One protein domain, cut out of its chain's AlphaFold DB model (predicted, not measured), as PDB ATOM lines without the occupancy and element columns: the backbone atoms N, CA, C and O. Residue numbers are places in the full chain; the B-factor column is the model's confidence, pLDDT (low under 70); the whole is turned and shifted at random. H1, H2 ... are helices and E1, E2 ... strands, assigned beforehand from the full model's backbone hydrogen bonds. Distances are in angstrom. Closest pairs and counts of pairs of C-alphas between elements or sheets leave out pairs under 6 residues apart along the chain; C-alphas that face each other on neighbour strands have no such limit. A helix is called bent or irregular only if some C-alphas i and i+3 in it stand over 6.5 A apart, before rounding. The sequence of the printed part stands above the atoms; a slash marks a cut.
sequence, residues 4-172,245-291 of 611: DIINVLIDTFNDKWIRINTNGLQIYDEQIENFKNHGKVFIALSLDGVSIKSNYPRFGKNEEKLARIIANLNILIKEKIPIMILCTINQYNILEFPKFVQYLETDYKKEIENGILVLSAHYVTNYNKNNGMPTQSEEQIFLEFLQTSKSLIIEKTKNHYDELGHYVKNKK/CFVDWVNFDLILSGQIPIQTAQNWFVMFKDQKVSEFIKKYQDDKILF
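What this domain is: This is residues 4 to 172 and 245 to 291 of the 611 residues of an uncharacterized protein of uncultured bacterium contig00070 (UniProt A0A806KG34). A strongly twisted, four-stranded parallel sheet runs through the middle of the domain, with H2, H4 and H5 following one another along one side of it. H8 packs on the edge strand E4, H6 packs on H8, and beyond a cut in the chain H9, H10, H11 and H12 make a further helical cluster, with H12 far out. The 216 printed residues hold twelve named helices and four named strands, in the order H1 E1 H2 E2 H3 H4 E3 H5 E4 H6 H7 H8 H9 H10 H11 H12, and the class is mixed, helices and strands. The whole is compact, with a radius of gyration of the C-alphas of 17.4 A, and rounded, spanning 47 by 46 by 33 A.

How they stand to each other: Start at the sheet, which runs E1, residues 18 to 22, E2, residues 41 to 46, E3, residues 83 to 88, and E4, residues 117 to 124. Between E1 and E2 look at N 20 and O 42, 2.9 A apart; between E2 and E3 at N 84 and O 43, 2.8 A; between E3 and E4 at N 120 and O 85, 2.8 A; these pairs are within hydrogen-bond range. Three strand-helix-strand units, parallel neighbour strands with helix between, have right-handed crossovers: E1 to E2 through H2, residues 29 to 38; E2 to E3 through H3, residues 56 to 59, and H4, residues 63 to 78; E3 to E4 through H5, residues 97 to 114. H5 is on the sheet over E4, along the strands at 6 degrees on the local plane, which is only just supported, by 6 C-alphas; its height over the sheet is 8.2 A. H5 is irregular, with C-alphas 107 and 110 8.7 A apart and a kink of 87 degrees near residue 108. H2 and H4 only graze the sheet, and H3 is not on it. H1, residues 4 to 12, is only just on the sheet, with 5 pairs of C-alphas within 10 A, and only grazes it. H7, residues 152 to 155, grazes the sheet and touches H5, closest at C-alphas 112 and 153, 6.3 A. H8, residues 158 to 170, grazes the sheet, its C-alpha 164 being 7.2 A from that of His 122 in E4. H6, residues 136 to 148, touches H8 at a shallow tilt of 25 degrees, opposite ways, closest at C-alphas 143 and 165, 5.9 A. H9, residues 250 to 256, touches H8, whose residues 159 to 160 alone take part, closest at C-alphas 251 and 160, 5.4 A. H12, residues 275 to 291, touches H9 with residues 281 to 288 alone, about perpendicular at 81 degrees, closest at C-alphas 285 and 256, 5.9 A. The hub is H10, residues 262 to 268: it touches H5, closest at C-alphas 268 and 114, 7.3 A; it only just touches H12, with 3 pairs within 8 A; and it touches H11, residues 270 to 273, only at the corner. Every O i to N i+4 pair is within hydrogen-bond range in H1, H2, H4, H6, H8 and H9; H5 has 11 of 14, H12 11 of 13, and H10 1 of 3 beside 3 of 4 O i to N i+3 pairs, while H3, H7 and H11 are too short for such a pair.

Where its parts are: Find C-alpha 117 at (93.423, -12.448, -11.380); from there E4 runs 22.4 A to C-alpha 124 at (81.790, -25.793, 2.345). H4 is 22.6 A long and H5 22.3 A. H12, 24.0 A long, ends at C-alpha 291, (66.805, -0.699, 2.816).

The domain as a whole: The C-alphas of Glu 64 and Leu 290 are the farthest apart, 51.7 A. Residues 173 to 244 are not printed, and C-alphas 172 and 245 are 10.3 A apart across this cut, which the link H8 to H9 spans. Just after it, residues 245 to 246 pair antiparallel with residues 123 to 124 of E4. Of the links printed whole, E4 to H6 is long, with 11 residues. The mean pLDDT of the printed part is 84.8; among the residues under 70 are 125 to 132 and 283 to 291.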
ATOM      1  N   ASP A   4      79.401 -25.855 -27.350       69.19
ATOM      2  CA  ASP A   4      78.138 -25.419 -27.958       69.19
ATOM      3  C   ASP A   4      77.252 -24.593 -27.015       69.19
ATOM      4  O   ASP A   4      76.780 -23.534 -27.414       69.19
ATOM      5  N   ILE A   5      77.079 -24.990 -25.740       70.88
ATOM      6  CA  ILE A   5      76.364 -24.139 -24.768       70.88
ATOM      7  C   ILE A   5      77.075 -22.805 -24.598       70.88
ATOM      8  O   ILE A   5      76.428 -21.764 -24.523       70.88
ATOM      9  N   ILE A   6      78.399 -22.845 -24.464       75.50
ATOM     10  CA  ILE A   6      79.181 -21.644 -24.186       75.50
ATOM     11  C   ILE A   6      79.058 -20.673 -25.357       75.50
ATOM     12  O   ILE A   6      78.797 -19.498 -25.128       75.50
ATOM     13  N   ASN A   7      79.155 -21.174 -26.588       77.81
ATOM     14  CA  ASN A   7      78.982 -20.390 -27.802       77.81
ATOM     15  C   ASN A   7      77.556 -19.831 -27.889       77.81
ATOM     16  O   ASN A   7      77.400 -18.629 -28.044       77.81
ATOM     17  N   VAL A   8      76.518 -20.641 -27.642       75.62
ATOM     18  CA  VAL A   8      75.124 -20.156 -27.616       75.62
ATOM     19  C   VAL A   8      74.924 -19.052 -26.575       75.62
ATOM     20  O   VAL A   8      74.249 -18.065 -26.861       75.62
ATOM     21  N   LEU A   9      75.492 -19.183 -25.373       76.12
ATOM     22  CA  LEU A   9      75.389 -18.156 -24.332       76.12
ATOM     23  C   LEU A   9      76.132 -16.873 -24.719       76.12
ATOM     24  O   LEU A   9      75.590 -15.791 -24.520       76.12
ATOM     25  N   ILE A  10      77.335 -16.995 -25.279       82.31
ATOM     26  CA  ILE A  10      78.138 -15.870 -25.778       82.31
ATOM     27  C   ILE A  10      77.401 -15.139 -26.906       82.31
ATOM     28  O   ILE A  10      77.282 -13.916 -26.864       82.31
ATOM     29  N   ASP A  11      76.835 -15.876 -27.859       80.75
ATOM     30  CA  ASP A  11      76.093 -15.312 -28.986       80.75
ATOM     31  C   ASP A  11      74.793 -14.640 -28.524       80.75
ATOM     32  O   ASP A  11      74.449 -13.542 -28.966       80.75
ATOM     33  N   THR A  12      74.074 -15.282 -27.597       79.44
ATOM     34  CA  THR A  12      72.786 -14.791 -27.079       79.44
ATOM     35  C   THR A  12      72.956 -13.564 -26.186       79.44
ATOM     36  O   THR A  12      72.134 -12.647 -26.237       79.44
ATOM     37  N   PHE A  13      73.994 -13.538 -25.349       82.25
ATOM     38  CA  PHE A  13      74.212 -12.511 -24.329       82.25
ATOM     39  C   PHE A  13      75.435 -11.639 -24.624       82.25
ATOM     40  O   PHE A  13      76.174 -11.273 -23.711       82.25
ATOM     41  N   ASN A  14      75.584 -11.242 -25.889       83.31
ATOM     42  CA  ASN A  14      76.728 -10.490 -26.411       83.31
ATOM     43  C   ASN A  14      77.027  -9.139 -25.719       83.31
ATOM     44  O   ASN A  14      78.095  -8.561 -25.918       83.31
ATOM     45  N   ASP A  15      76.098  -8.605 -24.915       82.31
ATOM     46  CA  ASP A  15      76.251  -7.338 -24.198       82.31
ATOM     47  C   ASP A  15      76.399  -7.491 -22.672       82.31
ATOM     48  O   ASP A  15      76.564  -6.476 -21.973       82.31
ATOM     49  N   LYS A  16      76.339  -8.727 -22.152       84.75
ATOM     50  CA  LYS A  16      76.362  -9.055 -20.716       84.75
ATOM     51  C   LYS A  16      77.695  -9.649 -20.286       84.75
ATOM     52  O   LYS A  16      78.445 -10.181 -21.089       84.75
ATOM     53  N   TRP A  17      77.974  -9.578 -18.987       89.94
ATOM     54  CA  TRP A  17      79.070 -10.346 -18.408       89.94
ATOM     55  C   TRP A  17      78.661 -11.802 -18.203       89.94
ATOM     56  O   TRP A  17      77.606 -12.076 -17.631       89.94
ATOM     57  N   ILE A  18      79.512 -12.725 -18.649       86.94
ATOM     58  CA  ILE A  18      79.293 -14.168 -18.556       86.94
ATOM     59  C   ILE A  18      80.385 -14.773 -17.673       86.94
ATOM     60  O   ILE A  18      81.576 -14.682 -17.976       86.94
ATOM     61  N   ARG A  19      79.976 -15.416 -16.576       87.56
ATOM     62  CA  ARG A  19      80.862 -16.216 -15.723       87.56
ATOM     63  C   ARG A  19      80.832 -17.671 -16.169       87.56
ATOM     64  O   ARG A  19      79.763 -18.273 -16.215       87.56
ATOM     65  N   ILE A  20      82.000 -18.262 -16.404       85.31
ATOM     66  CA  ILE A  20      82.121 -19.685 -16.741       85.31
ATOM     67  C   ILE A  20      82.793 -20.428 -15.585       85.31
ATOM     68  O   ILE A  20      83.983 -20.246 -15.326       85.31
ATOM     69  N   ASN A  21      82.041 -21.298 -14.906       83.38
ATOM     70  CA  ASN A  21      82.576 -22.165 -13.852       83.38
ATOM     71  C   ASN A  21      83.240 -23.400 -14.470       83.38
ATOM     72  O   ASN A  21      82.614 -24.132 -15.236       83.38
ATOM     73  N   THR A  22      84.498 -23.666 -14.120       83.44
ATOM     74  CA  THR A  22      85.243 -24.806 -14.672       83.44
ATOM     75  C   THR A  22      86.287 -25.339 -13.695       83.44
ATOM     76  O   THR A  22      86.798 -24.620 -12.840       83.44
ATOM     77  N   ASN A  23      86.643 -26.616 -13.841       79.88
ATOM     78  CA  ASN A  23      87.803 -27.213 -13.171       79.88
ATOM     79  C   ASN A  23      89.117 -26.989 -13.942       79.88
ATOM     80  O   ASN A  23      90.153 -27.484 -13.523       79.88
ATOM     81  N   GLY A  24      89.067 -26.305 -15.092       82.75
ATOM     82  CA  GLY A  24      90.240 -25.920 -15.877       82.75
ATOM     83  C   GLY A  24      90.813 -26.989 -16.800       82.75
ATOM     84  O   GLY A  24      91.760 -26.694 -17.514       82.75
ATOM     85  N   LEU A  25      90.273 -28.212 -16.845       82.19
ATOM     86  CA  LEU A  25      90.862 -29.288 -17.663       82.19
ATOM     87  C   LEU A  25      90.590 -29.145 -19.167       82.19
ATOM     88  O   LEU A  25      91.412 -29.540 -19.993       82.19
ATOM     89  N   GLN A  26      89.421 -28.623 -19.519       80.50
ATOM     90  CA  GLN A  26      88.899 -28.616 -20.886       80.50
ATOM     91  C   GLN A  26      88.740 -27.182 -21.380       80.50
ATOM     92  O   GLN A  26      87.612 -26.697 -21.422       80.50
ATOM     93  N   ILE A  27      89.863 -26.530 -21.680       83.06
ATOM     94  CA  ILE A  27      89.960 -25.200 -22.292       83.06
ATOM     95  C   ILE A  27      90.585 -25.405 -23.677       83.06
ATOM     96  O   ILE A  27      91.619 -26.069 -23.767       83.06
ATOM     97  N   TYR A  28      89.937 -24.907 -24.730       85.44
ATOM     98  CA  TYR A  28      90.381 -25.044 -26.123       85.44
ATOM     99  C   TYR A  28      90.714 -23.670 -26.714       85.44
ATOM    100  O   TYR A  28      90.040 -22.695 -26.383       85.44
ATOM    101  N   ASP A  29      91.699 -23.598 -27.612       87.06
ATOM    102  CA  ASP A  29      92.187 -22.331 -28.184       87.06
ATOM    103  C   ASP A  29      91.081 -21.522 -28.880       87.06
ATOM    104  O   ASP A  29      90.965 -20.318 -28.667       87.06
ATOM    105  N   GLU A  30      90.198 -22.190 -29.628       86.25
ATOM    106  CA  GLU A  30      89.038 -21.563 -30.279       86.25
ATOM    107  C   GLU A  30      88.110 -20.864 -29.270       86.25
ATOM    108  O   GLU A  30      87.634 -19.757 -29.507       86.25
ATOM    109  N   GLN A  31      87.899 -21.466 -28.094       86.62
ATOM    110  CA  GLN A  31      87.071 -20.856 -27.054       86.62
ATOM    111  C   GLN A  31      87.746 -19.641 -26.432       86.62
ATOM    112  O   GLN A  31      87.068 -18.671 -26.108       86.62
ATOM    113  N   ILE A  32      89.067 -19.691 -26.252       90.94
ATOM    114  CA  ILE A  32      89.828 -18.553 -25.734       90.94
ATOM    115  C   ILE A  32      89.683 -17.368 -26.689       90.94
ATOM    116  O   ILE A  32      89.429 -16.251 -26.237       90.94
ATOM    117  N   GLU A  33      89.754 -17.616 -27.996       91.12
ATOM    118  CA  GLU A  33      89.532 -16.579 -28.999       91.12
ATOM    119  C   GLU A  33      88.091 -16.043 -28.957       91.12
ATOM    120  O   GLU A  33      87.889 -14.829 -28.959       91.12
ATOM    121  N   ASN A  34      87.087 -16.907 -28.776       90.06
ATOM    122  CA  ASN A  34      85.699 -16.473 -28.574       90.06
ATOM    123  C   ASN A  34      85.531 -15.613 -27.308       90.06
ATOM    124  O   ASN A  34      84.831 -14.600 -27.335       90.06
ATOM    125  N   PHE A  35      86.198 -15.963 -26.204       92.69
ATOM    126  CA  PHE A  35      86.164 -15.176 -24.965       92.69
ATOM    127  C   PHE A  35      86.780 -13.793 -25.160       92.69
ATOM    128  O   PHE A  35      86.217 -12.802 -24.687       92.69
ATOM    129  N   LYS A  36      87.903 -13.718 -25.885       91.50
ATOM    130  CA  LYS A  36      88.563 -12.455 -26.243       91.50
ATOM    131  C   LYS A  36      87.660 -11.589 -27.110       91.50
ATOM    132  O   LYS A  36      87.466 -10.421 -26.787       91.50
ATOM    133  N   ASN A  37      87.072 -12.174 -28.153       91.00
ATOM    134  CA  ASN A  37      86.179 -11.474 -29.074       91.00
ATOM    135  C   ASN A  37      84.931 -10.933 -28.368       91.00
ATOM    136  O   ASN A  37      84.497  -9.820 -28.655       91.00
ATOM    137  N   HIS A  38      84.382 -11.681 -27.407       92.88
ATOM    138  CA  HIS A  38      83.250 -11.226 -26.603       92.88
ATOM    139  C   HIS A  38      83.634 -10.124 -25.597       92.88
ATOM    140  O   HIS A  38      82.840  -9.232 -25.302       92.88
ATOM    141  N   GLY A  39      84.836 -10.182 -25.014       92.00
ATOM    142  CA  GLY A  39      85.386  -9.143 -24.130       92.00
ATOM    143  C   GLY A  39      84.735  -9.020 -22.741       92.00
ATOM    144  O   GLY A  39      85.265  -8.324 -21.878       92.00
ATOM    145  N   LYS A  40      83.611  -9.706 -22.494       94.12
ATOM    146  CA  LYS A  40      82.882  -9.724 -21.209       94.12
ATOM    147  C   LYS A  40      82.706 -11.129 -20.633       94.12
ATOM    148  O   LYS A  40      81.644 -11.488 -20.132       94.12
ATOM    149  N   VAL A  41      83.732 -11.966 -20.752       93.06
ATOM    150  CA  VAL A  41      83.754 -13.315 -20.165       93.06
ATOM    151  C   VAL A  41      84.790 -13.356 -19.055       93.06
ATOM    152  O   VAL A  41      85.887 -12.832 -19.225       93.06
ATOM    153  N   PHE A  42      84.473 -14.009 -17.938       93.75
ATOM    154  CA  PHE A  42      85.487 -14.384 -16.958       93.75
ATOM    155  C   PHE A  42      85.361 -15.838 -16.518       93.75
ATOM    156  O   PHE A  42      84.270 -16.414 -16.467       93.75
ATOM    157  N   ILE A  43      86.503 -16.431 -16.183       93.31
ATOM    158  CA  ILE A  43      86.610 -17.833 -15.794       93.31
ATOM    159  C   ILE A  43      86.644 -17.934 -14.275       93.31
ATOM    160  O   ILE A  43      87.536 -17.396 -13.628       93.31
ATOM    161  N   ALA A  44      85.700 -18.669 -13.704       90.81
ATOM    162  CA  ALA A  44      85.741 -19.046 -12.303       90.81
ATOM    163  C   ALA A  44      86.350 -20.452 -12.183       90.81
ATOM    164  O   ALA A  44      85.687 -21.471 -12.410       90.81
ATOM    165  N   LEU A  45      87.653 -20.487 -11.909       92.00
ATOM    166  CA  LEU A  45      88.487 -21.682 -11.971       92.00
ATOM    167  C   LEU A  45      88.585 -22.351 -10.600       92.00
ATOM    168  O   LEU A  45      89.118 -21.768  -9.663       92.00
ATOM    169  N   SER A  46      88.138 -23.598 -10.485       88.81
ATOM    170  CA  SER A  46      88.328 -24.386  -9.260       88.81
ATOM    171  C   SER A  46      89.775 -24.859  -9.116       88.81
ATOM    172  O   SER A  46      90.213 -25.722  -9.878       88.81
ATOM    173  N   LEU A  47      90.490 -24.326  -8.126       92.69
ATOM    174  CA  LEU A  47      91.869 -24.695  -7.805       92.69
ATOM    175  C   LEU A  47      92.125 -24.442  -6.312       92.69
ATOM    176  O   LEU A  47      92.013 -23.312  -5.844       92.69
ATOM    177  N   ASP A  48      92.479 -25.495  -5.575       92.50
ATOM    178  CA  ASP A  48      92.578 -25.467  -4.107       92.50
ATOM    179  C   ASP A  48      94.019 -25.257  -3.604       92.50
ATOM    180  O   ASP A  48      94.252 -25.168  -2.399       92.50
ATOM    181  N   GLY A  49      94.989 -25.199  -4.519       93.81
ATOM    182  CA  GLY A  49      96.410 -24.990  -4.246       93.81
ATOM    183  C   GLY A  49      97.293 -25.387  -5.429       93.81
ATOM    184  O   GLY A  49      96.792 -25.760  -6.489       93.81
ATOM    185  N   VAL A  50      98.613 -25.366  -5.238       92.44
ATOM    186  CA  VAL A  50      99.601 -25.809  -6.251       92.44
ATOM    187  C   VAL A  50     100.177 -27.198  -6.009       92.44
ATOM    188  O   VAL A  50     100.975 -27.687  -6.803       92.44
ATOM    189  N   SER A  51      99.788 -27.853  -4.917       93.38
ATOM    190  CA  SER A  51     100.225 -29.210  -4.602       93.38
ATOM    191  C   SER A  51      99.108 -30.219  -4.875       93.38
ATOM    192  O   SER A  51      97.912 -29.897  -4.854       93.38
ATOM    193  N   ILE A  52      99.496 -31.481  -5.071       91.50
ATOM    194  CA  ILE A  52      98.540 -32.592  -5.131       91.50
ATOM    195  C   ILE A  52      97.811 -32.779  -3.813       91.50
ATOM    196  O   ILE A  52      96.628 -33.099  -3.818       91.50
ATOM    197  N   LYS A  53      98.492 -32.534  -2.691       90.88
ATOM    198  CA  LYS A  53      97.878 -32.590  -1.369       90.88
ATOM    199  C   LYS A  53      96.719 -31.596  -1.278       90.88
ATOM    200  O   LYS A  53      95.604 -32.009  -0.982       90.88
ATOM    201  N   SER A  54      96.959 -30.331  -1.614       91.88
ATOM    202  CA  SER A  54      95.948 -29.272  -1.559       91.88
ATOM    203  C   SER A  54      94.720 -29.579  -2.422       91.88
ATOM    204  O   SER A  54      93.597 -29.286  -2.027       91.88
ATOM    205  N   ASN A  55      94.921 -30.216  -3.580       90.06
ATOM    206  CA  ASN A  55      93.845 -30.560  -4.511       90.06
ATOM    207  C   ASN A  55      93.358 -32.013  -4.392       90.06
ATOM    208  O   ASN A  55      92.598 -32.477  -5.250       90.06
ATOM    209  N   TYR A  56      93.775 -32.749  -3.360       86.69
ATOM    210  CA  TYR A  56      93.458 -34.168  -3.206       86.69
ATOM    211  C   TYR A  56      91.946 -34.457  -3.272       86.69
ATOM    212  O   TYR A  56      91.564 -35.363  -4.020       86.69
ATOM    213  N   PRO A  57      91.062 -33.665  -2.626       80.44
ATOM    214  CA  PRO A  57      89.611 -33.826  -2.760       80.44
ATOM    215  C   PRO A  57      89.074 -33.735  -4.196       80.44
ATOM    216  O   PRO A  57      88.033 -34.313  -4.505       80.44
ATOM    217  N   ARG A  58      89.760 -32.999  -5.080       77.19
ATOM    218  CA  ARG A  58      89.312 -32.724  -6.453       77.19
ATOM    219  C   ARG A  58      89.908 -33.677  -7.477       77.19
ATOM    220  O   ARG A  58      89.201 -34.150  -8.366       77.19
ATOM    221  N   PHE A  59      91.210 -33.937  -7.385       80.00
ATOM    222  CA  PHE A  59      91.954 -34.666  -8.420       80.00
ATOM    223  C   PHE A  59      92.547 -35.990  -7.925       80.00
ATOM    224  O   PHE A  59      93.133 -36.730  -8.721       80.00
ATOM    225  N   GLY A  60      92.386 -36.322  -6.641       81.88
ATOM    226  CA  GLY A  60      93.068 -37.452  -6.022       81.88
ATOM    227  C   GLY A  60      94.584 -37.278  -6.108       81.88
ATOM    228  O   GLY A  60      95.107 -36.207  -5.825       81.88
ATOM    229  N   LYS A  61      95.296 -38.327  -6.533       85.06
ATOM    230  CA  LYS A  61      96.764 -38.330  -6.689       85.06
ATOM    231  C   LYS A  61      97.243 -38.032  -8.121       85.06
ATOM    232  O   LYS A  61      98.352 -38.405  -8.481       85.06
ATOM    233  N   ASN A  62      96.398 -37.456  -8.978       87.25
ATOM    234  CA  ASN A  62      96.714 -37.306 -10.400       87.25
ATOM    235  C   ASN A  62      97.497 -36.007 -10.684       87.25
ATOM    236  O   ASN A  62      96.904 -34.941 -10.845       87.25
ATOM    237  N   GLU A  63      98.827 -36.121 -10.750       89.12
ATOM    238  CA  GLU A  63      99.763 -35.015 -11.018       89.12
ATOM    239  C   GLU A  63      99.574 -34.369 -12.390       89.12
ATOM    240  O   GLU A  63      99.568 -33.143 -12.501       89.12
ATOM    241  N   GLU A  64      99.328 -35.174 -13.422       90.06
ATOM    242  CA  GLU A  64      99.135 -34.686 -14.791       90.06
ATOM    243  C   GLU A  64      97.922 -33.755 -14.906       90.06
ATOM    244  O   GLU A  64      97.972 -32.741 -15.604       90.06
ATOM    245  N   LYS A  65      96.831 -34.058 -14.190       89.25
ATOM    246  CA  LYS A  65      95.644 -33.192 -14.148       89.25
ATOM    247  C   LYS A  65      95.966 -31.831 -13.548       89.25
ATOM    248  O   LYS A  65      95.559 -30.823 -14.119       89.25
ATOM    249  N   LEU A  66      96.689 -31.797 -12.429       91.81
ATOM    250  CA  LEU A  66      97.083 -30.541 -11.793       91.81
ATOM    251  C   LEU A  66      98.012 -29.734 -12.707       91.81
ATOM    252  O   LEU A  66      97.759 -28.552 -12.935       91.81
ATOM    253  N   ALA A  67      99.021 -30.381 -13.295       92.19
ATOM    254  CA  ALA A  67      99.935 -29.745 -14.239       92.19
ATOM    255  C   ALA A  67      99.188 -29.134 -15.435       92.19
ATOM    256  O   ALA A  67      99.442 -27.992 -15.812       92.19
ATOM    257  N   ARG A  68      98.202 -29.854 -15.986       92.00
ATOM    258  CA  ARG A  68      97.360 -29.356 -17.082       92.00
ATOM    259  C   ARG A  68      96.504 -28.157 -16.676       92.00
ATOM    260  O   ARG A  68      96.363 -27.226 -17.461       92.00
ATOM    261  N   ILE A  69      95.938 -28.154 -15.470       92.31
ATOM    262  CA  ILE A  69      95.142 -27.022 -14.969       92.31
ATOM    263  C   ILE A  69      96.022 -25.786 -14.783       92.31
ATOM    264  O   ILE A  69      95.626 -24.702 -15.200       92.31
ATOM    265  N   ILE A  70      97.227 -25.947 -14.226       93.88
ATOM    266  CA  ILE A  70      98.201 -24.856 -14.078       93.88
ATOM    267  C   ILE A  70      98.644 -24.336 -15.456       93.88
ATOM    268  O   ILE A  70      98.699 -23.127 -15.672       93.88
ATOM    269  N   ALA A  71      98.897 -25.223 -16.423       94.25
ATOM    270  CA  ALA A  71      99.213 -24.820 -17.793       94.25
ATOM    271  C   ALA A  71      98.071 -24.009 -18.430       94.25
ATOM    272  O   ALA A  71      98.310 -22.959 -19.023       94.25
ATOM    273  N   ASN A  72      96.824 -24.439 -18.248       94.25
ATOM    274  CA  ASN A  72      95.665 -23.720 -18.770       94.25
ATOM    275  C   ASN A  72      95.421 -22.381 -18.055       94.25
ATOM    276  O   ASN A  72      95.047 -21.408 -18.708       94.25
ATOM    277  N   LEU A  73      95.674 -22.299 -16.743       95.19
ATOM    278  CA  LEU A  73      95.689 -21.037 -15.998       95.19
ATOM    279  C   LEU A  73      96.695 -20.059 -16.623       95.19
ATOM    280  O   LEU A  73      96.331 -18.926 -16.931       95.19
ATOM    281  N   ASN A  74      97.922 -20.518 -16.889       94.81
ATOM    282  CA  ASN A  74      98.957 -19.714 -17.543       94.81
ATOM    283  C   ASN A  74      98.516 -19.190 -18.914       94.81
ATOM    284  O   ASN A  74      98.727 -18.017 -19.216       94.81
ATOM    285  N   ILE A  75      97.898 -20.043 -19.738       94.94
ATOM    286  CA  ILE A  75      97.416 -19.652 -21.070       94.94
ATOM    287  C   ILE A  75      96.336 -18.568 -20.950       94.94
ATOM    288  O   ILE A  75      96.453 -17.523 -21.583       94.94
ATOM    289  N   LEU A  76      95.325 -18.767 -20.100       95.31
ATOM    290  CA  LEU A  76      94.245 -17.791 -19.913       95.31
ATOM    291  C   LEU A  76      94.759 -16.431 -19.411       95.31
ATOM    292  O   LEU A  76      94.355 -15.391 -19.928       95.31
ATOM    293  N   ILE A  77      95.677 -16.437 -18.439       94.62
ATOM    294  CA  ILE A  77      96.310 -15.223 -17.899       94.62
ATOM    295  C   ILE A  77      97.116 -14.503 -18.985       94.62
ATOM    296  O   ILE A  77      97.030 -13.277 -19.113       94.62
ATOM    297  N   LYS A  78      97.887 -15.251 -19.786       93.81
ATOM    298  CA  LYS A  78      98.675 -14.705 -20.898       93.81
ATOM    299  C   LYS A  78      97.780 -14.016 -21.927       93.81
ATOM    300  O   LYS A  78      98.093 -12.905 -22.348       93.81
ATOM    301  N   GLU A  79      96.649 -14.633 -22.251       94.88
ATOM    302  CA  GLU A  79      95.630 -14.103 -23.164       94.88
ATOM    303  C   GLU A  79      94.729 -13.028 -22.524       94.88
ATOM    304  O   GLU A  79      93.779 -12.561 -23.147       94.88
ATOM    305  N   LYS A  80      95.038 -12.595 -21.290       94.50
ATOM    306  CA  LYS A  80      94.323 -11.546 -20.544       94.50
ATOM    307  C   LYS A  80      92.841 -11.848 -20.318       94.50
ATOM    308  O   LYS A  80      92.047 -10.930 -20.112       94.50
ATOM    309  N   ILE A  81      92.481 -13.129 -20.275       96.38
ATOM    310  CA  ILE A  81      91.156 -13.553 -19.836       96.38
ATOM    311  C   ILE A  81      91.056 -13.328 -18.321       96.38
ATOM    312  O   ILE A  81      91.930 -13.801 -17.592       96.38
ATOM    313  N   PRO A  82      90.024 -12.632 -17.814       97.12
ATOM    314  CA  PRO A  82      89.830 -12.451 -16.379       97.12
ATOM    315  C   PRO A  82      89.513 -13.776 -15.676       97.12
ATOM    316  O   PRO A  82      88.706 -14.574 -16.162       97.12
ATOM    317  N   ILE A  83      90.124 -14.006 -14.516       96.50
ATOM    318  CA  ILE A  83      90.037 -15.249 -13.752       96.50
ATOM    319  C   ILE A  83      89.759 -14.958 -12.282       96.50
ATOM    320  O   ILE A  83      90.453 -14.181 -11.627       96.50
ATOM    321  N   MET A  84      88.776 -15.675 -11.751       95.12
ATOM    322  CA  MET A  84      88.512 -15.808 -10.329       95.12
ATOM    323  C   MET A  84      88.839 -17.238  -9.905       95.12
ATOM    324  O   MET A  84      88.160 -18.182 -10.302       95.12
ATOM    325  N   ILE A  85      89.888 -17.419  -9.108       95.38
ATOM    326  CA  ILE A  85      90.211 -18.726  -8.539       95.38
ATOM    327  C   ILE A  85      89.251 -19.013  -7.385       95.38
ATOM    328  O   ILE A  85      89.168 -18.246  -6.427       95.38
ATOM    329  N   LEU A  86      88.563 -20.147  -7.471       91.25
ATOM    330  CA  LEU A  86      87.666 -20.675  -6.453       91.25
ATOM    331  C   LEU A  86      88.410 -21.728  -5.635       91.25
ATOM    332  O   LEU A  86      88.510 -22.883  -6.052       91.25
ATOM    333  N   CYS A  87      88.915 -21.326  -4.474       91.75
ATOM    334  CA  CYS A  87      89.644 -22.219  -3.574       91.75
ATOM    335  C   CYS A  87      88.725 -22.703  -2.450       91.75
ATOM    336  O   CYS A  87      88.235 -21.895  -1.664       91.75
ATOM    337  N   THR A  88      88.480 -24.010  -2.353       88.81
ATOM    338  CA  THR A  88      87.741 -24.586  -1.223       88.81
ATOM    339  C   THR A  88      88.698 -24.860  -0.073       88.81
ATOM    340  O   THR A  88      89.525 -25.767  -0.163       88.81
ATOM    341  N   ILE A  89      88.564 -24.132   1.033       90.50
ATOM    342  CA  ILE A  89      89.316 -24.407   2.260       90.50
ATOM    343  C   ILE A  89      88.844 -25.737   2.856       90.50
ATOM    344  O   ILE A  89      87.655 -25.941   3.103       90.50
ATOM    345  N   ASN A  90      89.789 -26.649   3.065       87.69
ATOM    346  CA  ASN A  90      89.578 -27.995   3.583       87.69
ATOM    347  C   ASN A  90      90.812 -28.467   4.377       87.69
ATOM    348  O   ASN A  90      91.852 -27.805   4.383       87.69
ATOM    349  N   GLN A  91      90.719 -29.623   5.042       88.50
ATOM    350  CA  GLN A  91      91.806 -30.135   5.894       88.50
ATOM    351  C   GLN A  91      93.148 -30.333   5.158       88.50
ATOM    352  O   GLN A  91      94.211 -30.301   5.770       88.50
ATOM    353  N   TYR A  92      93.134 -30.544   3.838       90.38
ATOM    354  CA  TYR A  92      94.347 -30.824   3.070       90.38
ATOM    355  C   TYR A  92      95.088 -29.567   2.619       90.38
ATOM    356  O   TYR A  92      96.308 -29.630   2.456       90.38
ATOM    357  N   ASN A  93      94.383 -28.448   2.423       93.38
ATOM    358  CA  ASN A  93      94.972 -27.215   1.897       93.38
ATOM    359  C   ASN A  93      95.046 -26.067   2.905       93.38
ATOM    360  O   ASN A  93      95.802 -25.134   2.660       93.38
ATOM    361  N   ILE A  94      94.324 -26.111   4.029       93.88
ATOM    362  CA  ILE A  94      94.218 -24.959   4.937       93.88
ATOM    363  C   ILE A  94      95.589 -24.462   5.433       93.88
ATOM    364  O   ILE A  94      95.844 -23.261   5.446       93.88
ATOM    365  N   LEU A  95      96.511 -25.382   5.732       95.25
ATOM    366  CA  LEU A  95      97.891 -25.060   6.121       95.25
ATOM    367  C   LEU A  95      98.814 -24.744   4.929       95.25
ATOM    368  O   LEU A  95      99.888 -24.174   5.108       95.25
ATOM    369  N   GLU A  96      98.434 -25.132   3.711       95.94
ATOM    370  CA  GLU A  96      99.184 -24.847   2.478       95.94
ATOM    371  C   GLU A  96      98.696 -23.580   1.763       95.94
ATOM    372  O   GLU A  96      99.375 -23.084   0.862       95.94
ATOM    373  N   PHE A  97      97.568 -23.013   2.192       96.69
ATOM    374  CA  PHE A  97      96.980 -21.810   1.621       96.69
ATOM    375  C   PHE A  97      97.964 -20.624   1.549       96.69
ATOM    376  O   PHE A  97      98.039 -20.004   0.487       96.69
ATOM    377  N   PRO A  98      98.813 -20.345   2.565       96.75
ATOM    378  CA  PRO A  98      99.830 -19.294   2.458       96.75
ATOM    379  C   PRO A  98     100.823 -19.509   1.309       96.75
ATOM    380  O   PRO A  98     101.188 -18.562   0.613       96.75
ATOM    381  N   LYS A  99     101.234 -20.761   1.062       96.50
ATOM    382  CA  LYS A  99     102.139 -21.098  -0.052       96.50
ATOM    383  C   LYS A  99     101.451 -20.902  -1.395       96.50
ATOM    384  O   LYS A  99     102.089 -20.479  -2.354       96.50
ATOM    385  N   PHE A 100     100.155 -21.196  -1.467       97.38
ATOM    386  CA  PHE A 100      99.381 -20.962  -2.676       97.38
ATOM    387  C   PHE A 100      99.271 -19.469  -3.000       97.38
ATOM    388  O   PHE A 100      99.522 -19.063  -4.130       97.38
ATOM    389  N   VAL A 101      98.978 -18.648  -1.991       97.81
ATOM    390  CA  VAL A 101      98.960 -17.186  -2.114       97.81
ATOM    391  C   VAL A 101     100.313 -16.657  -2.602       97.81
ATOM    392  O   VAL A 101     100.364 -15.902  -3.570       97.81
ATOM    393  N   GLN A 102     101.414 -17.115  -1.995       97.06
ATOM    394  CA  GLN A 102     102.769 -16.726  -2.396       97.06
ATOM    395  C   GLN A 102     103.082 -17.100  -3.851       97.06
ATOM    396  O   GLN A 102     103.681 -16.305  -4.576       97.06
ATOM    397  N   TYR A 103     102.683 -18.297  -4.281       97.00
ATOM    398  CA  TYR A 103     102.848 -18.743  -5.661       97.00
ATOM    399  C   TYR A 103     102.156 -17.791  -6.647       97.00
ATOM    400  O   TYR A 103     102.795 -17.297  -7.575       97.00
ATOM    401  N   LEU A 104     100.881 -17.465  -6.404       97.38
ATOM    402  CA  LEU A 104     100.114 -16.590  -7.296       97.38
ATOM    403  C   LEU A 104     100.725 -15.186  -7.390       97.38
ATOM    404  O   LEU A 104     100.771 -14.602  -8.468       97.38
ATOM    405  N   GLU A 105     101.217 -14.645  -6.279       96.75
ATOM    406  CA  GLU A 105     101.857 -13.327  -6.273       96.75
ATOM    407  C   GLU A 105     103.239 -13.309  -6.908       96.75
ATOM    408  O   GLU A 105     103.649 -12.274  -7.425       96.75
ATOM    409  N   THR A 106     103.956 -14.429  -6.876       96.62
ATOM    410  CA  THR A 106     105.267 -14.534  -7.524       96.62
ATOM    411  C   THR A 106     105.105 -14.546  -9.040       96.62
ATOM    412  O   THR A 106     105.780 -13.787  -9.735       96.62
ATOM    413  N   ASP A 107     104.161 -15.343  -9.540       95.06
ATOM    414  CA  ASP A 107     104.031 -15.604 -10.974       95.06
ATOM    415  C   ASP A 107     103.094 -14.610 -11.685       95.06
ATOM    416  O   ASP A 107     103.276 -14.336 -12.871       95.06
ATOM    417  N   TYR A 108     102.120 -14.026 -10.972       96.81
ATOM    418  CA  TYR A 108     101.026 -13.243 -11.573       96.81
ATOM    419  C   TYR A 108     100.796 -11.877 -10.919       96.81
ATOM    420  O   TYR A 108      99.691 -11.328 -10.978       96.81
ATOM    421  N   LYS A 109     101.825 -11.295 -10.287       95.88
ATOM    422  CA  LYS A 109     101.709 -10.008  -9.578       95.88
ATOM    423  C   LYS A 109     101.003  -8.928 -10.402       95.88
ATOM    424  O   LYS A 109     100.084  -8.282  -9.909       95.88
ATOM    425  N   LYS A 110     101.406  -8.748 -11.664       96.12
ATOM    426  CA  LYS A 110     100.858  -7.706 -12.549       96.12
ATOM    427  C   LYS A 110      99.387  -7.950 -12.875       96.12
ATOM    428  O   LYS A 110      98.604  -7.011 -12.985       96.12
ATOM    429  N   GLU A 111      98.993  -9.199 -13.066       96.62
ATOM    430  CA  GLU A 111      97.615  -9.573 -13.372       96.62
ATOM    431  C   GLU A 111      96.709  -9.429 -12.152       96.62
ATOM    432  O   GLU A 111      95.568  -8.988 -12.298       96.62
ATOM    433  N   ILE A 112      97.240  -9.673 -10.954       96.50
ATOM    434  CA  ILE A 112      96.576  -9.334  -9.693       96.50
ATOM    435  C   ILE A 112      96.413  -7.811  -9.583       96.50
ATOM    436  O   ILE A 112      95.307  -7.324  -9.359       96.50
ATOM    437  N   GLU A 113      97.482  -7.031  -9.796       94.56
ATOM    438  CA  GLU A 113      97.459  -5.558  -9.751       94.56
ATOM    439  C   GLU A 113      96.379  -4.969 -10.669       94.56
ATOM    440  O   GLU A 113      95.611  -4.108 -10.233       94.56
ATOM    441  N   ASN A 114      96.265  -5.493 -11.891       93.88
ATOM    442  CA  ASN A 114      95.322  -5.025 -12.908       93.88
ATOM    443  C   ASN A 114      93.881  -5.544 -12.737       93.88
ATOM    444  O   ASN A 114      92.977  -5.061 -13.430       93.88
ATOM    445  N   GLY A 115      93.656  -6.481 -11.812       93.62
ATOM    446  CA  GLY A 115      92.359  -7.107 -11.557       93.62
ATOM    447  C   GLY A 115      91.954  -8.157 -12.596       93.62
ATOM    448  O   GLY A 115      90.765  -8.398 -12.797       93.62
ATOM    449  N   ILE A 116      92.932  -8.741 -13.289       96.19
ATOM    450  CA  ILE A 116      92.738  -9.896 -14.174       96.19
ATOM    451  C   ILE A 116      92.661 -11.178 -13.348       96.19
ATOM    452  O   ILE A 116      91.883 -12.056 -13.696       96.19
ATOM    453  N   LEU A 117      93.418 -11.279 -12.254       96.69
ATOM    454  CA  LEU A 117      93.423 -12.448 -11.380       96.69
ATOM    455  C   LEU A 117      92.984 -12.080  -9.962       96.69
ATOM    456  O   LEU A 117      93.561 -11.192  -9.336       96.69
ATOM    457  N   VAL A 118      92.009 -12.816  -9.435       95.38
ATOM    458  CA  VAL A 118      91.564 -12.735  -8.038       95.38
ATOM    459  C   VAL A 118      91.435 -14.132  -7.434       95.38
ATOM    460  O   VAL A 118      91.145 -15.098  -8.139       95.38
ATOM    461  N   LEU A 119      91.644 -14.244  -6.122       95.00
ATOM    462  CA  LEU A 119      91.458 -15.471  -5.353       95.00
ATOM    463  C   LEU A 119      90.286 -15.308  -4.382       95.00
ATOM    464  O   LEU A 119      90.364 -14.522  -3.440       95.00
ATOM    465  N   SER A 120      89.226 -16.090  -4.579       91.19
ATOM    466  CA  SER A 120      88.046 -16.126  -3.712       91.19
ATOM    467  C   SER A 120      87.963 -17.482  -3.013       91.19
ATOM    468  O   SER A 120      87.466 -18.474  -3.554       91.19
ATOM    469  N   ALA A 121      88.495 -17.528  -1.791       91.44
ATOM    470  CA  ALA A 121      88.421 -18.713  -0.948       91.44
ATOM    471  C   ALA A 121      87.008 -18.900  -0.376       91.44
ATOM    472  O   ALA A 121      86.342 -17.930  -0.022       91.44
ATOM    473  N   HIS A 122      86.557 -20.143  -0.270       85.50
ATOM    474  CA  HIS A 122      85.242 -20.495   0.247       85.50
ATOM    475  C   HIS A 122      85.322 -21.728   1.155       85.50
ATOM    476  O   HIS A 122      86.289 -22.485   1.095       85.50
ATOM    477  N   TYR A 123      84.325 -21.935   2.016       81.75
ATOM    478  CA  TYR A 123      84.339 -22.982   3.046       81.75
ATOM    479  C   TYR A 123      83.019 -23.752   3.005       81.75
ATOM    480  O   TYR A 123      81.979 -23.210   3.365       81.75
ATOM    481  N   VAL A 124      83.026 -25.013   2.567       70.50
ATOM    482  CA  VAL A 124      81.790 -25.793   2.345       70.50
ATOM    483  C   VAL A 124      81.897 -27.158   3.014       70.50
ATOM    484  O   VAL A 124      82.840 -27.900   2.755       70.50
ATOM    485  N   THR A 125      80.903 -27.523   3.832       57.66
ATOM    486  CA  THR A 125      80.915 -28.792   4.586       57.66
ATOM    487  C   THR A 125      80.369 -30.000   3.823       57.66
ATOM    488  O   THR A 125      80.548 -31.125   4.278       57.66
ATOM    489  N   ASN A 126      79.714 -29.797   2.673       53.28
ATOM    490  CA  ASN A 126      78.916 -30.832   1.998       53.28
ATOM    491  C   ASN A 126      79.451 -31.327   0.646       53.28
ATOM    492  O   ASN A 126      78.728 -31.994  -0.093       53.28
ATOM    493  N   TYR A 127      80.728 -31.102   0.327       48.69
ATOM    494  CA  TYR A 127      81.357 -31.892  -0.733       48.69
ATOM    495  C   TYR A 127      81.546 -33.323  -0.217       48.69
ATOM    496  O   TYR A 127      82.579 -33.607   0.372       48.69
ATOM    497  N   ASN A 128      80.519 -34.172  -0.385       44.34
ATOM    498  CA  ASN A 128      80.483 -35.619  -0.132       44.34
ATOM    499  C   ASN A 128      81.321 -36.079   1.064       44.34
ATOM    500  O   ASN A 128      82.507 -36.245   0.846       44.34
ATOM    501  N   LYS A 129      80.708 -36.332   2.239       45.50
ATOM    502  CA  LYS A 129      81.108 -37.082   3.477       45.50
ATOM    503  C   LYS A 129      82.587 -37.463   3.806       45.50
ATOM    504  O   LYS A 129      82.856 -37.799   4.950       45.50
ATOM    505  N   ASN A 130      83.539 -37.391   2.886       47.75
ATOM    506  CA  ASN A 130      84.924 -37.842   2.923       47.75
ATOM    507  C   ASN A 130      85.967 -36.705   2.860       47.75
ATOM    508  O   ASN A 130      87.149 -36.993   3.014       47.75
ATOM    509  N   ASN A 131      85.588 -35.439   2.625       59.06
ATOM    510  CA  ASN A 131      86.577 -34.365   2.399       59.06
ATOM    511  C   ASN A 131      87.175 -33.725   3.660       59.06
ATOM    512  O   ASN A 131      88.127 -32.965   3.526       59.06
ATOM    513  N   GLY A 132      86.685 -34.092   4.847       66.69
ATOM    514  CA  GLY A 132      87.229 -33.720   6.156       66.69
ATOM    515  C   GLY A 132      87.262 -32.216   6.455       66.69
ATOM    516  O   GLY A 132      87.747 -31.389   5.683       66.69
ATOM    517  N   MET A 133      86.730 -31.841   7.615       76.88
ATOM    518  CA  MET A 133      86.802 -30.456   8.071       76.88
ATOM    519  C   MET A 133      88.165 -30.192   8.714       76.88
ATOM    520  O   MET A 133      88.626 -31.044   9.476       76.88
ATOM    521  N   PRO A 134      88.783 -29.026   8.456       86.56
ATOM    522  CA  PRO A 134      89.903 -28.552   9.253       86.56
ATOM    523  C   PRO A 134      89.640 -28.681  10.756       86.56
ATOM    524  O   PRO A 134      88.535 -28.422  11.244       86.56
ATOM    525  N   THR A 135      90.668 -29.079  11.496       88.62
ATOM    526  CA  THR A 135      90.652 -29.082  12.960       88.62
ATOM    527  C   THR A 135      90.646 -27.653  13.504       88.62
ATOM    528  O   THR A 135      91.118 -26.726  12.849       88.62
ATOM    529  N   GLN A 136      90.180 -27.460  14.743       87.25
ATOM    530  CA  GLN A 136      90.179 -26.134  15.380       87.25
ATOM    531  C   GLN A 136      91.577 -25.488  15.416       87.25
ATOM    532  O   GLN A 136      91.699 -24.280  15.228       87.25
ATOM    533  N   SER A 137      92.634 -26.283  15.611       92.50
ATOM    534  CA  SER A 137      94.018 -25.797  15.594       92.50
ATOM    535  C   SER A 137      94.470 -25.340  14.207       92.50
ATOM    536  O   SER A 137      95.135 -24.317  14.084       92.50
ATOM    537  N   GLU A 138      94.098 -26.067  13.150       93.19
ATOM    538  CA  GLU A 138      94.417 -25.672  11.773       93.19
ATOM    539  C   GLU A 138      93.671 -24.397  11.375       93.19
ATOM    540  O   GLU A 138      94.229 -23.522  10.715       93.19
ATOM    541  N   GLU A 139      92.426 -24.261  11.830       92.38
ATOM    542  CA  GLU A 139      91.626 -23.053  11.637       92.38
ATOM    543  C   GLU A 139      92.231 -21.857  12.351       92.38
ATOM    544  O   GLU A 139      92.290 -20.779  11.769       92.38
ATOM    545  N   GLN A 140      92.738 -22.036  13.568       94.38
ATOM    546  CA  GLN A 140      93.414 -20.966  14.290       94.38
ATOM    547  C   GLN A 140      94.662 -20.467  13.545       94.38
ATOM    548  O   GLN A 140      94.831 -19.257  13.406       94.38
ATOM    549  N   ILE A 141      95.484 -21.374  13.008       96.19
ATOM    550  CA  ILE A 141      96.669 -21.013  12.209       96.19
ATOM    551  C   ILE A 141      96.259 -20.247  10.944       96.19
ATOM    552  O   ILE A 141      96.873 -19.244  10.579       96.19
ATOM    553  N   PHE A 142      95.199 -20.695  10.272       95.44
ATOM    554  CA  PHE A 142      94.662 -20.006   9.101       95.44
ATOM    555  C   PHE A 142      94.133 -18.607   9.439       95.44
ATOM    556  O   PHE A 142      94.412 -17.656   8.713       95.44
ATOM    557  N   LEU A 143      93.420 -18.462  10.559       95.00
ATOM    558  CA  LEU A 143      92.935 -17.170  11.043       95.00
ATOM    559  C   LEU A 143      94.090 -16.218  11.382       95.00
ATOM    560  O   LEU A 143      94.025 -15.047  11.011       95.00
ATOM    561  N   GLU A 144      95.158 -16.702  12.023       96.19
ATOM    562  CA  GLU A 144      96.375 -15.913  12.270       96.19
ATOM    563  C   GLU A 144      97.033 -15.456  10.965       96.19
ATOM    564  O   GLU A 144      97.429 -14.293  10.845       96.19
ATOM    565  N   PHE A 145      97.106 -16.332   9.959       96.56
ATOM    566  CA  PHE A 145      97.600 -15.953   8.639       96.56
ATOM    567  C   PHE A 145      96.742 -14.848   8.011       96.56
ATOM    568  O   PHE A 145      97.292 -13.836   7.588       96.56
ATOM    569  N   LEU A 146      95.411 -14.985   7.989       94.81
ATOM    570  CA  LEU A 146      94.527 -13.955   7.424       94.81
ATOM    571  C   LEU A 146      94.653 -12.601   8.141       94.81
ATOM    572  O   LEU A 146      94.565 -11.561   7.496       94.81
ATOM    573  N   GLN A 147      94.883 -12.605   9.457       91.50
ATOM    574  CA  GLN A 147      95.042 -11.384  10.255       91.50
ATOM    575  C   GLN A 147      96.391 -10.686  10.048       91.50
ATOM    576  O   GLN A 147      96.469  -9.465  10.164       91.50
ATOM    577  N   THR A 148      97.456 -11.447   9.786       93.06
ATOM    578  CA  THR A 148      98.837 -10.929   9.737       93.06
ATOM    579  C   THR A 148      99.397 -10.788   8.323       93.06
ATOM    580  O   THR A 148     100.429 -10.136   8.130       93.06
ATOM    581  N   SER A 149      98.739 -11.391   7.330       91.25
ATOM    582  CA  SER A 149      99.165 -11.366   5.935       91.25
ATOM    583  C   SER A 149      99.190  -9.944   5.371       91.25
ATOM    584  O   SER A 149      98.298  -9.143   5.618       91.25
ATOM    585  N   LYS A 150     100.217  -9.649   4.567       91.94
ATOM    586  CA  LYS A 150     100.331  -8.429   3.743       91.94
ATOM    587  C   LYS A 150     100.293  -8.752   2.247       91.94
ATOM    588  O   LYS A 150     100.853  -8.025   1.430       91.94
ATOM    589  N   SER A 151      99.711  -9.900   1.910       95.31
ATOM    590  CA  SER A 151      99.556 -10.379   0.541       95.31
ATOM    591  C   SER A 151      98.683  -9.419  -0.264       95.31
ATOM    592  O   SER A 151      97.552  -9.132   0.116       95.31
ATOM    593  N   LEU A 152      99.182  -8.971  -1.413       95.06
ATOM    594  CA  LEU A 152      98.448  -8.166  -2.382       95.06
ATOM    595  C   LEU A 152      97.108  -8.798  -2.808       95.06
ATOM    596  O   LEU A 152      96.103  -8.090  -2.890       95.06
ATOM    597  N   ILE A 153      97.082 -10.099  -3.120       94.38
ATOM    598  CA  ILE A 153      95.869 -10.773  -3.611       94.38
ATOM    599  C   ILE A 153      94.817 -10.929  -2.508       94.38
ATOM    600  O   ILE A 153      93.627 -10.859  -2.803       94.38
ATOM    601  N   ILE A 154      95.236 -11.078  -1.246       94.75
ATOM    602  CA  ILE A 154      94.322 -11.066  -0.095       94.75
ATOM    603  C   ILE A 154      93.837  -9.647   0.193       94.75
ATOM    604  O   ILE A 154      92.631  -9.439   0.298       94.75
ATOM    605  N   GLU A 155      94.744  -8.670   0.260       91.88
ATOM    606  CA  GLU A 155      94.431  -7.272   0.583       91.88
ATOM    607  C   GLU A 155      93.434  -6.653  -0.408       91.88
ATOM    608  O   GLU A 155      92.520  -5.929  -0.015       91.88
ATOM    609  N   LYS A 156      93.526  -7.001  -1.697       89.56
ATOM    610  CA  LYS A 156      92.564  -6.550  -2.719       89.56
ATOM    611  C   LYS A 156      91.117  -6.960  -2.433       89.56
ATOM    612  O   LYS A 156      90.199  -6.239  -2.815       89.56
ATOM    613  N   THR A 157      90.914  -8.087  -1.755       89.25
ATOM    614  CA  THR A 157      89.598  -8.609  -1.355       89.25
ATOM    615  C   THR A 157      89.525  -8.813   0.157       89.25
ATOM    616  O   THR A 157      88.920  -9.775   0.631       89.25
ATOM    617  N   LYS A 158      90.163  -7.923   0.933       88.44
ATOM    618  CA  LYS A 158      90.342  -8.085   2.382       88.44
ATOM    619  C   LYS A 158      89.028  -8.343   3.119       88.44
ATOM    620  O   LYS A 158      88.946  -9.277   3.905       88.44
ATOM    621  N   ASN A 159      87.984  -7.599   2.762       85.12
ATOM    622  CA  ASN A 159      86.652  -7.720   3.359       85.12
ATOM    623  C   ASN A 159      86.064  -9.136   3.236       85.12
ATOM    624  O   ASN A 159      85.460  -9.641   4.174       85.12
ATOM    625  N   HIS A 160      86.283  -9.824   2.113       86.06
ATOM    626  CA  HIS A 160      85.840 -11.213   1.958       86.06
ATOM    627  C   HIS A 160      86.624 -12.181   2.831       86.06
ATOM    628  O   HIS A 160      86.042 -13.109   3.385       86.06
ATOM    629  N   TYR A 161      87.932 -11.972   2.978       90.50
ATOM    630  CA  TYR A 161      88.748 -12.792   3.872       90.50
ATOM    631  C   TYR A 161      88.445 -12.528   5.349       90.50
ATOM    632  O   TYR A 161      88.506 -13.461   6.147       90.50
ATOM    633  N   ASP A 162      88.050 -11.307   5.703       87.25
ATOM    634  CA  ASP A 162      87.571 -10.979   7.046       87.25
ATOM    635  C   ASP A 162      86.245 -11.675   7.355       87.25
ATOM    636  O   ASP A 162      86.121 -12.307   8.406       87.25
ATOM    637  N   GLU A 163      85.301 -11.674   6.412       83.25
ATOM    638  CA  GLU A 163      84.048 -12.422   6.544       83.25
ATOM    639  C   GLU A 163      84.272 -13.938   6.582       83.25
ATOM    640  O   GLU A 163      83.675 -14.636   7.404       83.25
ATOM    641  N   LEU A 164      85.182 -14.463   5.757       86.06
ATOM    642  CA  LEU A 164      85.576 -15.871   5.807       86.06
ATOM    643  C   LEU A 164      86.177 -16.218   7.175       86.06
ATOM    644  O   LEU A 164      85.821 -17.237   7.766       86.06
ATOM    645  N   GLY A 165      87.059 -15.368   7.704       88.31
ATOM    646  CA  GLY A 165      87.653 -15.557   9.022       88.31
ATOM    647  C   GLY A 165      86.606 -15.511  10.138       88.31
ATOM    648  O   GLY A 165      86.578 -16.378  11.017       88.31
ATOM    649  N   HIS A 166      85.682 -14.553  10.073       84.12
ATOM    650  CA  HIS A 166      84.561 -14.457  11.000       84.12
ATOM    651  C   HIS A 166      83.651 -15.693  10.927       84.12
ATOM    652  O   HIS A 166      83.257 -16.231  11.967       84.12
ATOM    653  N   TYR A 167      83.365 -16.191   9.723       81.31
ATOM    654  CA  TYR A 167      82.591 -17.410   9.502       81.31
ATOM    655  C   TYR A 167      83.277 -18.639  10.111       81.31
ATOM    656  O   TYR A 167      82.655 -19.370  10.888       81.31
ATOM    657  N   VAL A 168      84.569 -18.838   9.824       84.50
ATOM    658  CA  VAL A 168      85.368 -19.951  10.365       84.50
ATOM    659  C   VAL A 168      85.389 -19.918  11.897       84.50
ATOM    660  O   VAL A 168      85.244 -20.965  12.526       84.50
ATOM    661  N   LYS A 169      85.472 -18.728  12.506       83.69
ATOM    662  CA  LYS A 169      85.453 -18.551  13.966       83.69
ATOM    663  C   LYS A 169      84.091 -18.857  14.610       83.69
ATOM    664  O   LYS A 169      84.060 -19.340  15.739       83.69
ATOM    665  N   ASN A 170      82.974 -18.564  13.936       74.06
ATOM    666  CA  ASN A 170      81.645 -18.505  14.570       74.06
ATOM    667  C   ASN A 170      80.622 -19.562  14.112       74.06
ATOM    668  O   ASN A 170      79.487 -19.502  14.577       74.06
ATOM    669  N   LYS A 171      80.986 -20.495  13.222       66.69
ATOM    670  CA  LYS A 171      80.199 -21.615  12.634       66.69
ATOM    671  C   LYS A 171      78.801 -21.941  13.220       66.69
ATOM    672  O   LYS A 171      78.561 -23.043  13.714       66.69
ATOM    673  N   LYS A 172      77.830 -21.029  13.099       53.41
ATOM    674  CA  LYS A 172      76.424 -21.238  13.483       53.41
ATOM    675  C   LYS A 172      75.476 -20.623  12.445       53.41
ATOM    676  O   LYS A 172      75.333 -19.411  12.350       53.41
ATOM    677  N   CYS A 245      77.828 -23.530   4.657       69.69
ATOM    678  CA  CYS A 245      78.617 -23.029   3.535       69.69
ATOM    679  C   CYS A 245      78.864 -21.518   3.609       69.69
ATOM    680  O   CYS A 245      77.937 -20.732   3.796       69.69
ATOM    681  N   PHE A 246      80.116 -21.140   3.374       74.12
ATOM    682  CA  PHE A 246      80.557 -19.818   2.956       74.12
ATOM    683  C   PHE A 246      80.960 -19.928   1.487       74.12
ATOM    684  O   PHE A 246      81.751 -20.813   1.157       74.12
ATOM    685  N   VAL A 247      80.410 -19.084   0.614       73.00
ATOM    686  CA  VAL A 247      80.607 -19.168  -0.845       73.00
ATOM    687  C   VAL A 247      81.549 -18.082  -1.371       73.00
ATOM    688  O   VAL A 247      81.789 -17.067  -0.728       73.00
ATOM    689  N   ASP A 248      82.076 -18.281  -2.575       68.19
ATOM    690  CA  ASP A 248      83.007 -17.381  -3.270       68.19
ATOM    691  C   ASP A 248      82.388 -16.039  -3.702       68.19
ATOM    692  O   ASP A 248      83.105 -15.103  -4.054       68.19
ATOM    693  N   TRP A 249      81.060 -15.930  -3.639       70.75
ATOM    694  CA  TRP A 249      80.296 -14.756  -4.055       70.75
ATOM    695  C   TRP A 249      80.134 -13.680  -2.982       70.75
ATOM    696  O   TRP A 249      79.682 -12.587  -3.309       70.75
ATOM    697  N   VAL A 250      80.577 -13.931  -1.746       69.31
ATOM    698  CA  VAL A 250      80.458 -12.961  -0.645       69.31
ATOM    699  C   VAL A 250      81.101 -11.616  -1.007       69.31
ATOM    700  O   VAL A 250      80.543 -10.571  -0.698       69.31
ATOM    701  N   ASN A 251      82.198 -11.603  -1.770       75.50
ATOM    702  CA  ASN A 251      82.754 -10.375  -2.354       75.50
ATOM    703  C   ASN A 251      81.721  -9.541  -3.133       75.50
ATOM    704  O   ASN A 251      81.637  -8.328  -2.949       75.50
ATOM    705  N   PHE A 252      80.953 -10.180  -4.017       75.12
ATOM    706  CA  PHE A 252      79.907  -9.518  -4.793       75.12
ATOM    707  C   PHE A 252      78.789  -9.025  -3.896       75.12
ATOM    708  O   PHE A 252      78.322  -7.907  -4.080       75.12
ATOM    709  N   ASP A 253      78.408  -9.824  -2.908       69.88
ATOM    710  CA  ASP A 253      77.349  -9.482  -1.969       69.88
ATOM    711  C   ASP A 253      77.707  -8.274  -1.112       69.88
ATOM    712  O   ASP A 253      76.885  -7.373  -0.957       69.88
ATOM    713  N   LEU A 254      78.939  -8.221  -0.604       70.81
ATOM    714  CA  LEU A 254      79.458  -7.097   0.169       70.81
ATOM    715  C   LEU A 254      79.530  -5.819  -0.681       70.81
ATOM    716  O   LEU A 254      79.266  -4.723  -0.185       70.81
ATOM    717  N   ILE A 255      79.840  -5.943  -1.976       78.94
ATOM    718  CA  ILE A 255      79.749  -4.818  -2.912       78.94
ATOM    719  C   ILE A 255      78.291  -4.431  -3.104       78.94
ATOM    720  O   ILE A 255      77.928  -3.298  -2.833       78.94
ATOM    721  N   LEU A 256      77.421  -5.344  -3.519       69.94
ATOM    722  CA  LEU A 256      76.010  -5.054  -3.767       69.94
ATOM    723  C   LEU A 256      75.304  -4.495  -2.525       69.94
ATOM    724  O   LEU A 256      74.422  -3.653  -2.649       69.94
ATOM    725  N   SER A 257      75.702  -4.910  -1.321       60.19
ATOM    726  CA  SER A 257      75.189  -4.376  -0.058       60.19
ATOM    727  C   SER A 257      75.769  -3.020   0.344       60.19
ATOM    728  O   SER A 257      75.391  -2.513   1.388       60.19
ATOM    729  N   GLY A 258      76.714  -2.458  -0.409       67.06
ATOM    730  CA  GLY A 258      77.364  -1.189  -0.073       67.06
ATOM    731  C   GLY A 258      78.438  -1.276   1.017       67.06
ATOM    732  O   GLY A 258      79.057  -0.262   1.321       67.06
ATOM    733  N   GLN A 259      78.720  -2.467   1.561       66.69
ATOM    734  CA  GLN A 259      79.796  -2.674   2.545       66.69
ATOM    735  C   GLN A 259      81.182  -2.498   1.907       66.69
ATOM    736  O   GLN A 259      82.144  -2.127   2.576       66.69
ATOM    737  N   ILE A 260      81.283  -2.730   0.595       75.88
ATOM    738  CA  ILE A 260      82.472  -2.438  -0.204       75.88
ATOM    739  C   ILE A 260      82.106  -1.375  -1.240       75.88
ATOM    740  O   ILE A 260      81.265  -1.632  -2.109       75.88
ATOM    741  N   PRO A 261      82.759  -0.199  -1.216       82.06
ATOM    742  CA  PRO A 261      82.587   0.798  -2.259       82.06
ATOM    743  C   PRO A 261      82.913   0.215  -3.637       82.06
ATOM    744  O   PRO A 261      83.920  -0.476  -3.813       82.06
ATOM    745  N   ILE A 262      82.104   0.546  -4.646       86.31
ATOM    746  CA  ILE A 262      82.347   0.123  -6.035       86.31
ATOM    747  C   ILE A 262      83.739   0.555  -6.530       86.31
ATOM    748  O   ILE A 262      84.367  -0.158  -7.301       86.31
ATOM    749  N   GLN A 263      84.272   1.672  -6.029       88.00
ATOM    750  CA  GLN A 263      85.626   2.147  -6.333       88.00
ATOM    751  C   GLN A 263      86.699   1.177  -5.827       88.00
ATOM    752  O   GLN A 263      87.673   0.904  -6.525       88.00
ATOM    753  N   THR A 264      86.504   0.604  -4.638       86.19
ATOM    754  CA  THR A 264      87.360  -0.474  -4.130       86.19
ATOM    755  C   THR A 264      87.226  -1.704  -5.022       86.19
ATOM    756  O   THR A 264      88.229  -2.329  -5.362       86.19
ATOM    757  N   ALA A 265      86.006  -2.008  -5.481       86.56
ATOM    758  CA  ALA A 265      85.749  -3.150  -6.349       86.56
ATOM    759  C   ALA A 265      86.426  -3.079  -7.721       86.56
ATOM    760  O   ALA A 265      87.019  -4.048  -8.202       86.56
ATOM    761  N   GLN A 266      86.416  -1.888  -8.312       90.38
ATOM    762  CA  GLN A 266      87.100  -1.572  -9.563       90.38
ATOM    763  C   GLN A 266      88.610  -1.823  -9.491       90.38
ATOM    764  O   GLN A 266      89.229  -2.105 -10.516       90.38
ATOM    765  N   ASN A 267      89.210  -1.767  -8.300       86.62
ATOM    766  CA  ASN A 267      90.639  -2.004  -8.126       86.62
ATOM    767  C   ASN A 267      91.006  -3.491  -8.070       86.62
ATOM    768  O   ASN A 267      92.171  -3.811  -8.311       86.62
ATOM    769  N   TRP A 268      90.077  -4.405  -7.768       85.94
ATOM    770  CA  TRP A 268      90.405  -5.829  -7.628       85.94
ATOM    771  C   TRP A 268      89.934  -6.716  -8.776       85.94
ATOM    772  O   TRP A 268      90.594  -7.720  -9.030       85.94
ATOM    773  N   PHE A 269      88.872  -6.363  -9.512       92.88
ATOM    774  CA  PHE A 269      88.440  -7.173 -10.656       92.88
ATOM    775  C   PHE A 269      87.888  -6.347 -11.813       92.88
ATOM    776  O   PHE A 269      87.071  -5.443 -11.632       92.88
ATOM    777  N   VAL A 270      88.330  -6.674 -13.031       94.38
ATOM    778  CA  VAL A 270      88.023  -5.886 -14.236       94.38
ATOM    779  C   VAL A 270      86.536  -5.804 -14.565       94.38
ATOM    780  O   VAL A 270      86.115  -4.792 -15.116       94.38
ATOM    781  N   MET A 271      85.727  -6.797 -14.181       93.56
ATOM    782  CA  MET A 271      84.282  -6.747 -14.414       93.56
ATOM    783  C   MET A 271      83.641  -5.507 -13.787       93.56
ATOM    784  O   MET A 271      82.761  -4.899 -14.387       93.56
ATOM    785  N   PHE A 272      84.111  -5.072 -12.616       92.44
ATOM    786  CA  PHE A 272      83.568  -3.884 -11.958       92.44
ATOM    787  C   PHE A 272      83.973  -2.576 -12.635       92.44
ATOM    788  O   PHE A 272      83.344  -1.554 -12.381       92.44
ATOM    789  N   LYS A 273      84.988  -2.587 -13.507       92.62
ATOM    790  CA  LYS A 273      85.370  -1.424 -14.325       92.62
ATOM    791  C   LYS A 273      84.413  -1.206 -15.499       92.62
ATOM    792  O   LYS A 273      84.390  -0.110 -16.052       92.62
ATOM    793  N   ASP A 274      83.629  -2.217 -15.881       93.50
ATOM    794  CA  ASP A 274      82.593  -2.071 -16.902       93.50
ATOM    795  C   ASP A 274      81.542  -1.059 -16.432       93.50
ATOM    796  O   ASP A 274      81.000  -1.160 -15.328       93.50
ATOM    797  N   GLN A 275      81.252  -0.074 -17.282       90.38
ATOM    798  CA  GLN A 275      80.335   1.010 -16.956       90.38
ATOM    799  C   GLN A 275      78.925   0.501 -16.639       90.38
ATOM    800  O   GLN A 275      78.351   0.938 -15.645       90.38
ATOM    801  N   LYS A 276      78.391  -0.460 -17.407       87.56
ATOM    802  CA  LYS A 276      77.050  -1.015 -17.163       87.56
ATOM    803  C   LYS A 276      77.005  -1.748 -15.823       87.56
ATOM    804  O   LYS A 276      76.013  -1.644 -15.109       87.56
ATOM    805  N   VAL A 277      78.074  -2.467 -15.467       87.75
ATOM    806  CA  VAL A 277      78.185  -3.151 -14.166       87.75
ATOM    807  C   VAL A 277      78.285  -2.135 -13.030       87.75
ATOM    808  O   VAL A 277      77.563  -2.243 -12.046       87.75
ATOM    809  N   SER A 278      79.137  -1.119 -13.171       86.81
ATOM    810  CA  SER A 278      79.282  -0.039 -12.191       86.81
ATOM    811  C   SER A 278      77.985   0.740 -11.977       86.81
ATOM    812  O   SER A 278      77.630   1.032 -10.841       86.81
ATOM    813  N   GLU A 279      77.279   1.089 -13.051       85.06
ATOM    814  CA  GLU A 279      75.985   1.772 -12.994       85.06
ATOM    815  C   GLU A 279      74.915   0.880 -12.377       85.06
ATOM    816  O   GLU A 279      74.158   1.353 -11.534       85.06
ATOM    817  N   PHE A 280      74.887  -0.409 -12.735       83.00
ATOM    818  CA  PHE A 280      74.001  -1.378 -12.101       83.00
ATOM    819  C   PHE A 280      74.263  -1.462 -10.599       83.00
ATOM    820  O   PHE A 280      73.318  -1.357  -9.833       83.00
ATOM    821  N   ILE A 281      75.520  -1.601 -10.170       79.94
ATOM    822  CA  ILE A 281      75.870  -1.691  -8.750       79.94
ATOM    823  C   ILE A 281      75.532  -0.396  -8.028       79.94
ATOM    824  O   ILE A 281      74.945  -0.468  -6.963       79.94
ATOM    825  N   LYS A 282      75.852   0.774  -8.591       78.31
ATOM    826  CA  LYS A 282      75.489   2.063  -7.984       78.31
ATOM    827  C   LYS A 282      73.985   2.202  -7.853       78.31
ATOM    828  O   LYS A 282      73.514   2.504  -6.772       78.31
ATOM    829  N   LYS A 283      73.235   1.907  -8.916       69.69
ATOM    830  CA  LYS A 283      71.773   1.926  -8.886       69.69
ATOM    831  C   LYS A 283      71.237   0.934  -7.858       69.69
ATOM    832  O   LYS A 283      70.389   1.301  -7.067       69.69
ATOM    833  N   TYR A 284      71.765  -0.288  -7.834       63.31
ATOM    834  CA  TYR A 284      71.378  -1.328  -6.888       63.31
ATOM    835  C   TYR A 284      71.713  -0.930  -5.447       63.31
ATOM    836  O   TYR A 284      70.879  -1.120  -4.580       63.31
ATOM    837  N   GLN A 285      72.889  -0.355  -5.184       62.81
ATOM    838  CA  GLN A 285      73.311   0.164  -3.881       62.81
ATOM    839  C   GLN A 285      72.496   1.391  -3.478       62.81
ATOM    840  O   GLN A 285      72.089   1.474  -2.333       62.81
ATOM    841  N   ASP A 286      72.204   2.325  -4.377       55.31
ATOM    842  CA  ASP A 286      71.290   3.441  -4.117       55.31
ATOM    843  C   ASP A 286      69.889   2.901  -3.780       55.31
ATOM    844  O   ASP A 286      69.252   3.346  -2.823       55.31
ATOM    845  N   ASP A 287      69.477   1.848  -4.489       46.28
ATOM    846  CA  ASP A 287      68.293   1.033  -4.238       46.28
ATOM    847  C   ASP A 287      68.486   0.015  -3.085       46.28
ATOM    848  O   ASP A 287      67.593  -0.793  -2.855       46.28
ATOM    849  N   LYS A 288      69.584   0.023  -2.306       39.53
ATOM    850  CA  LYS A 288      69.802  -0.842  -1.112       39.53
ATOM    851  C   LYS A 288      70.195  -0.075   0.154       39.53
ATOM    852  O   LYS A 288      69.784  -0.483   1.230       39.53
ATOM    853  N   ILE A 289      70.902   1.050   0.037       37.84
ATOM    854  CA  ILE A 289      71.197   2.037   1.095       37.84
ATOM    855  C   ILE A 289      69.898   2.578   1.683       37.84
ATOM    856  O   ILE A 289      69.819   2.900   2.863       37.84
ATOM    857  N   LEU A 290      68.852   2.620   0.870       32.44
ATOM    858  CA  LEU A 290      67.504   2.855   1.345       32.44
ATOM    859  C   LEU A 290      67.002   1.707   2.269       32.44
ATOM    860  O   LEU A 290      66.334   1.976   3.250       32.44
ATOM    861  N   PHE A 291      67.369   0.438   2.070       29.55
ATOM    862  CA  PHE A 291      66.805  -0.699   2.816       29.55
ATOM    863  C   PHE A 291      67.500  -1.116   4.126       29.55
ATOM    864  O   PHE A 291      66.810  -1.705   4.959       29.55
TER     865      PHE A 291